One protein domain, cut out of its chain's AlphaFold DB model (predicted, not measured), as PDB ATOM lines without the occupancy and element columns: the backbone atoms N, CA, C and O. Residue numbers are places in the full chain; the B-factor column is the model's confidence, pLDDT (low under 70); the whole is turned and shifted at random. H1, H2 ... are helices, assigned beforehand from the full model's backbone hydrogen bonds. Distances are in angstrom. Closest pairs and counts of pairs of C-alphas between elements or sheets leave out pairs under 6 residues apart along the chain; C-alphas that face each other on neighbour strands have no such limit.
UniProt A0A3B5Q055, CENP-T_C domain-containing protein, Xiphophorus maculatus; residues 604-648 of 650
ATOM      1  N   ALA A 604      17.303  33.809  20.046       88.38
ATOM      2  CA  ALA A 604      17.113  32.619  20.880       88.38
ATOM      3  C   ALA A 604      17.427  31.294  20.152       88.38
ATOM      4  O   ALA A 604      17.608  30.275  20.828       88.38
ATOM      5  N   ASP A 605      17.540  31.354  18.827       91.00
ATOM      6  CA  ASP A 605      17.403  30.258  17.861       91.00
ATOM      7  C   ASP A 605      18.757  29.777  17.319       91.00
ATOM      8  O   ASP A 605      18.858  28.674  16.800       91.00
ATOM      9  N   VAL A 606      19.825  30.566  17.502       89.50
ATOM     10  CA  VAL A 606      21.209  30.166  17.172       89.50
ATOM     11  C   VAL A 606      21.808  29.262  18.263       89.50
ATOM     12  O   VAL A 606      22.828  28.615  18.058       89.50
ATOM     13  N   PHE A 607      21.191  29.200  19.447       87.56
ATOM     14  CA  PHE A 607      21.729  28.459  20.594       87.56
ATOM     15  C   PHE A 607      21.805  26.930  20.426       87.56
ATOM     16  O   PHE A 607      22.792  26.378  20.899       87.56
ATOM     17  N   PRO A 608      20.851  26.234  19.772       90.69
ATOM     18  CA  PRO A 608      21.006  24.813  19.453       90.69
ATOM     19  C   PRO A 608      22.234  24.562  18.568       90.69
ATOM     20  O   PRO A 608      23.075  23.745  18.923       90.69
ATOM     21  N   VAL A 609      22.391  25.354  17.501       91.19
ATOM     22  CA  VAL A 609      23.524  25.273  16.560       91.19
ATOM     23  C   VAL A 609      24.856  25.601  17.252       91.19
ATOM     24  O   VAL A 609      25.875  24.973  16.993       91.19
ATOM     25  N   LEU A 610      24.865  26.571  18.174       89.00
ATOM     26  CA  LEU A 610      26.052  26.898  18.971       89.00
ATOM     27  C   LEU A 610      26.417  25.815  19.997       89.00
ATOM     28  O   LEU A 610      27.596  25.711  20.319       89.00
ATOM     29  N   ASN A 611      25.459  25.040  20.517       89.69
ATOM     30  CA  ASN A 611      25.785  23.855  21.318       89.69
ATOM     31  C   ASN A 611      26.413  22.788  20.412       89.69
ATOM     32  O   ASN A 611      27.555  22.418  20.639       89.69
ATOM     33  N   GLU A 612      25.723  22.412  19.332       92.44
ATOM     34  CA  GLU A 612      26.148  21.396  18.355       92.44
ATOM     35  C   GLU A 612      27.585  21.624  17.841       92.44
ATOM     36  O   GLU A 612      28.423  20.727  17.912       92.44
ATOM     37  N   ILE A 613      27.925  22.858  17.445       92.00
ATOM     38  CA  ILE A 613      29.291  23.234  17.027       92.00
ATOM     39  C   ILE A 613      30.318  23.091  18.166       92.00
ATOM     40  O   ILE A 613      31.469  22.725  17.921       92.00
ATOM     41  N   VAL A 614      29.940  23.409  19.406       91.50
ATOM     42  CA  VAL A 614      30.830  23.280  20.572       91.50
ATOM     43  C   VAL A 614      31.007  21.814  20.978       91.50
ATOM     44  O   VAL A 614      32.085  21.443  21.443       91.50
ATOM     45  N   ASP A 615      30.011  20.968  20.735       91.38
ATOM     46  CA  ASP A 615      30.075  19.530  20.989       91.38
ATOM     47  C   ASP A 615      30.977  18.830  19.981       91.38
ATOM     48  O   ASP A 615      31.918  18.148  20.382       91.38
ATOM     49  N   GLU A 616      30.784  19.086  18.682       94.38
ATOM     50  CA  GLU A 616      31.701  18.597  17.649       94.38
ATOM     51  C   GLU A 616      33.141  19.069  17.884       94.38
ATOM     52  O   GLU A 616      34.086  18.363  17.530       94.38
ATOM     53  N   PHE A 617      33.329  20.272  18.435       93.12
ATOM     54  CA  PHE A 617      34.647  20.774  18.810       93.12
ATOM     55  C   PHE A 617      35.234  19.980  19.984       93.12
ATOM     56  O   PHE A 617      36.388  19.566  19.907       93.12
ATOM     57  N   PHE A 618      34.464  19.729  21.049       93.19
ATOM     58  CA  PHE A 618      34.951  18.966  22.199       93.19
ATOM     59  C   PHE A 618      35.174  17.482  21.898       93.19
ATOM     60  O   PHE A 618      36.165  16.939  22.382       93.19
ATOM     61  N   ASP A 619      34.330  16.841  21.087       94.62
ATOM     62  CA  ASP A 619      34.531  15.449  20.669       94.62
ATOM     63  C   ASP A 619      35.788  15.324  19.777       94.62
ATOM     64  O   ASP A 619      36.621  14.454  20.024       94.62
ATOM     65  N   ARG A 620      36.018  16.255  18.830       94.38
ATOM     66  CA  ARG A 620      37.263  16.305  18.027       94.38
ATOM     67  C   ARG A 620      38.511  16.564  18.877       94.38
ATOM     68  O   ARG A 620      39.532  15.906  18.694       94.38
ATOM     69  N   VAL A 621      38.433  17.494  19.833       94.44
ATOM     70  CA  VAL A 621      39.518  17.761  20.793       94.44
ATOM     71  C   VAL A 621      39.798  16.536  21.668       94.44
ATOM     72  O   VAL A 621      40.961  16.242  21.934       94.44
ATOM     73  N   ALA A 622      38.772  15.797  22.095       95.12
ATOM     74  CA  ALA A 622      38.953  14.562  22.851       95.12
ATOM     75  C   ALA A 622      39.637  13.469  22.009       95.12
ATOM     76  O   ALA A 622      40.562  12.830  22.503       95.12
ATOM     77  N   GLU A 623      39.251  13.295  20.740       96.38
ATOM     78  CA  GLU A 623      39.840  12.306  19.826       96.38
ATOM     79  C   GLU A 623      41.330  12.569  19.527       96.38
ATOM     80  O   GLU A 623      42.154  11.652  19.624       96.38
ATOM     81  N   ASP A 624      41.721  13.819  19.244       96.06
ATOM     82  CA  ASP A 624      43.141  14.176  19.110       96.06
ATOM     83  C   ASP A 624      43.904  13.965  20.440       96.06
ATOM     84  O   ASP A 624      45.022  13.447  20.428       96.06
ATOM     85  N   LEU A 625      43.329  14.313  21.603       96.75
ATOM     86  CA  LEU A 625      43.989  14.119  22.907       96.75
ATOM     87  C   LEU A 625      44.157  12.640  23.283       96.75
ATOM     88  O   LEU A 625      45.217  12.254  23.782       96.75
ATOM     89  N   GLU A 626      43.155  11.798  23.019       96.75
ATOM     90  CA  GLU A 626      43.280  10.345  23.170       96.75
ATOM     91  C   GLU A 626      44.338   9.785  22.208       96.75
ATOM     92  O   GLU A 626      45.108   8.905  22.599       96.75
ATOM     93  N   THR A 627      44.467  10.354  21.003       96.62
ATOM     94  CA  THR A 627      45.520  10.001  20.039       96.62
ATOM     95  C   THR A 627      46.916  10.372  20.558       96.62
ATOM     96  O   THR A 627      47.810   9.521  20.540       96.62
ATOM     97  N   TYR A 628      47.127  11.577  21.106       96.00
ATOM     98  CA  TYR A 628      48.407  11.958  21.729       96.00
ATOM     99  C   TYR A 628      48.759  11.059  22.925       96.00
ATOM    100  O   TYR A 628      49.873  10.527  22.993       96.00
ATOM    101  N   ALA A 629      47.798  10.789  23.814       97.38
ATOM    102  CA  ALA A 629      48.007   9.881  24.940       97.38
ATOM    103  C   ALA A 629      48.326   8.443  24.478       97.38
ATOM    104  O   ALA A 629      49.222   7.797  25.030       97.38
ATOM    105  N   ALA A 630      47.657   7.949  23.430       97.19
ATOM    106  CA  ALA A 630      47.918   6.639  22.837       97.19
ATOM    107  C   ALA A 630      49.303   6.559  22.169       97.19
ATOM    108  O   ALA A 630      49.996   5.549  22.324       97.19
ATOM    109  N   HIS A 631      49.760   7.628  21.504       96.31
ATOM    110  CA  HIS A 631      51.122   7.739  20.967       96.31
ATOM    111  C   HIS A 631      52.177   7.674  22.086       96.31
ATOM    112  O   HIS A 631      53.175   6.959  21.957       96.31
ATOM    113  N   ALA A 632      51.917   8.317  23.230       96.06
ATOM    114  CA  ALA A 632      52.722   8.195  24.449       96.06
ATOM    115  C   ALA A 632      52.571   6.833  25.171       96.06
ATOM    116  O   ALA A 632      53.230   6.588  26.182       96.06
ATOM    117  N   LYS A 633      51.720   5.925  24.662       96.88
ATOM    118  CA  LYS A 633      51.344   4.625  25.261       96.88
ATOM    119  C   LYS A 633      50.706   4.749  26.653       96.88
ATOM    120  O   LYS A 633      50.698   3.790  27.431       96.88
ATOM    121  N   ARG A 634      50.149   5.922  26.961       96.94
ATOM    122  CA  ARG A 634      49.379   6.209  28.172       96.94
ATOM    123  C   ARG A 634      47.898   5.871  27.979       96.94
ATOM    124  O   ARG A 634      47.422   5.623  26.879       96.94
ATOM    125  N   LYS A 635      47.169   5.854  29.098       96.62
ATOM    126  CA  LYS A 635      45.692   5.798  29.162       96.62
ATOM    127  C   LYS A 635      45.093   7.012  29.881       96.62
ATOM    128  O   LYS A 635      43.917   7.017  30.226       96.62
ATOM    129  N   THR A 636      45.939   7.997  30.153       97.00
ATOM    130  CA  THR A 636      45.626   9.238  30.848       97.00
ATOM    131  C   THR A 636      46.151  10.352  29.963       97.00
ATOM    132  O   THR A 636      47.315  10.294  29.553       97.00
ATOM    133  N   ILE A 637      45.285  11.316  29.665       97.25
ATOM    134  CA  ILE A 637      45.653  12.559  28.992       97.25
ATOM    135  C   ILE A 637      46.418  13.409  30.013       97.25
ATOM    136  O   ILE A 637      45.922  13.644  31.118       97.25
ATOM    137  N   GLU A 638      47.633  13.814  29.666       97.00
ATOM    138  CA  GLU A 638      48.493  14.686  30.472       97.00
ATOM    139  C   GLU A 638      48.463  16.125  29.917       97.00
ATOM    140  O   GLU A 638      47.892  16.386  28.856       97.00
ATOM    141  N   VAL A 639      49.037  17.093  30.637       96.31
ATOM    142  CA  VAL A 639      48.993  18.514  30.224       96.31
ATOM    143  C   VAL A 639      49.808  18.727  28.945       96.31
ATOM    144  O   VAL A 639      49.434  19.510  28.078       96.31
ATOM    145  N   GLU A 640      50.870  17.948  28.795       95.19
ATOM    146  CA  GLU A 640      51.750  17.856  27.640       95.19
ATOM    147  C   GLU A 640      50.997  17.468  26.356       95.19
ATOM    148  O   GLU A 640      51.322  17.979  25.285       95.19
ATOM    149  N   ASP A 641      49.953  16.635  26.448       95.81
ATOM    150  CA  ASP A 641      49.107  16.278  25.298       95.81
ATOM    151  C   ASP A 641      48.263  17.484  24.848       95.81
ATOM    152  O   ASP A 641      48.096  17.729  23.653       95.81
ATOM    153  N   VAL A 642      47.782  18.282  25.810       94.75
ATOM    154  CA  VAL A 642      47.036  19.526  25.556       94.75
ATOM    155  C   VAL A 642      47.952  20.615  24.998       94.75
ATOM    156  O   VAL A 642      47.553  21.345  24.093       94.75
ATOM    157  N   GLU A 643      49.199  20.708  25.462       94.19
ATOM    158  CA  GLU A 643      50.190  21.598  24.854       94.19
ATOM    159  C   GLU A 643      50.532  21.190  23.416       94.19
ATOM    160  O   GLU A 643      50.622  22.059  22.548       94.19
ATOM    161  N   LEU A 644      50.700  19.894  23.133       94.12
ATOM    162  CA  LEU A 644      50.944  19.392  21.775       94.12
ATOM    163  C   LEU A 644      49.762  19.668  20.838       94.12
ATOM    164  O   LEU A 644      49.981  20.101  19.705       94.12
ATOM    165  N   LEU A 645      48.528  19.491  21.320       94.25
ATOM    166  CA  LEU A 645      47.313  19.870  20.601       94.25
ATOM    167  C   LEU A 645      47.305  21.371  20.270       94.25
ATOM    168  O   LEU A 645      47.162  21.756  19.111       94.25
ATOM    169  N   LEU A 646      47.484  22.233  21.275       92.00
ATOM    170  CA  LEU A 646      47.424  23.683  21.086       92.00
ATOM    171  C   LEU A 646      48.527  24.188  20.141       92.00
ATOM    172  O   LEU A 646      48.254  25.050  19.314       92.00
ATOM    173  N   ARG A 647      49.727  23.595  20.174       92.62
ATOM    174  CA  ARG A 647      50.834  23.883  19.234       92.62
ATOM    175  C   ARG A 647      50.608  23.371  17.798       92.62
ATOM    176  O   ARG A 647      51.461  23.603  16.947       92.62
ATOM    177  N   ARG A 648      49.514  22.649  17.530       89.75
ATOM    178  CA  ARG A 648      49.081  22.208  16.186       89.75
ATOM    179  C   ARG A 648      47.885  23.010  15.658       89.75
ATOM    180  O   ARG A 648      47.668  23.039  14.449       89.75
TER     181      ARG A 648
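This is residues 604 to 648 of the 650 residues of the protein "CENP-T_C domain-containing protein" of Xiphophorus maculatus (UniProt A0A3B5Q055). One long helix, H1, makes the length of the model, and a short helix, H2, folds back to sit crosswise beside its last part. The other end sticks out free: residues 604 to 620, of which 607 to 620 belong to H1. The printed part has 45 residues with two named helices, H1 then H2, no named strand, and the class all helix. It is loose, with a radius of gyration of the C-alphas of 13.4 A and spans of 44 by 19 by 13 A.

H1 runs from Phe 607, C-alpha at (21.729, 28.459, 20.594), to His 631, over 36.0 A. H2 covers residues 639 to 648, 14.5 A long, and ends at C-alpha 648, (49.081, 22.208, 16.186).

H1 touches H2 with residues 624 to 629 alone; the closest C-alphas, of Tyr 628 and Asp 641, are 5.6 A apart. They run opposite ways at a steep tilt of 68 degrees, only just short of about perpendicular. In H1 and H2 every O i to N i+4 pair is within hydrogen-bond range.

The C-alphas farthest apart, of Ala 604 and Lys 633, are 44.4 A apart. The printed part has no cut. The link from H1 to H2, seven residues, is short. Mean pLDDT of the printed part is 94.0, and no printed residue is under 70.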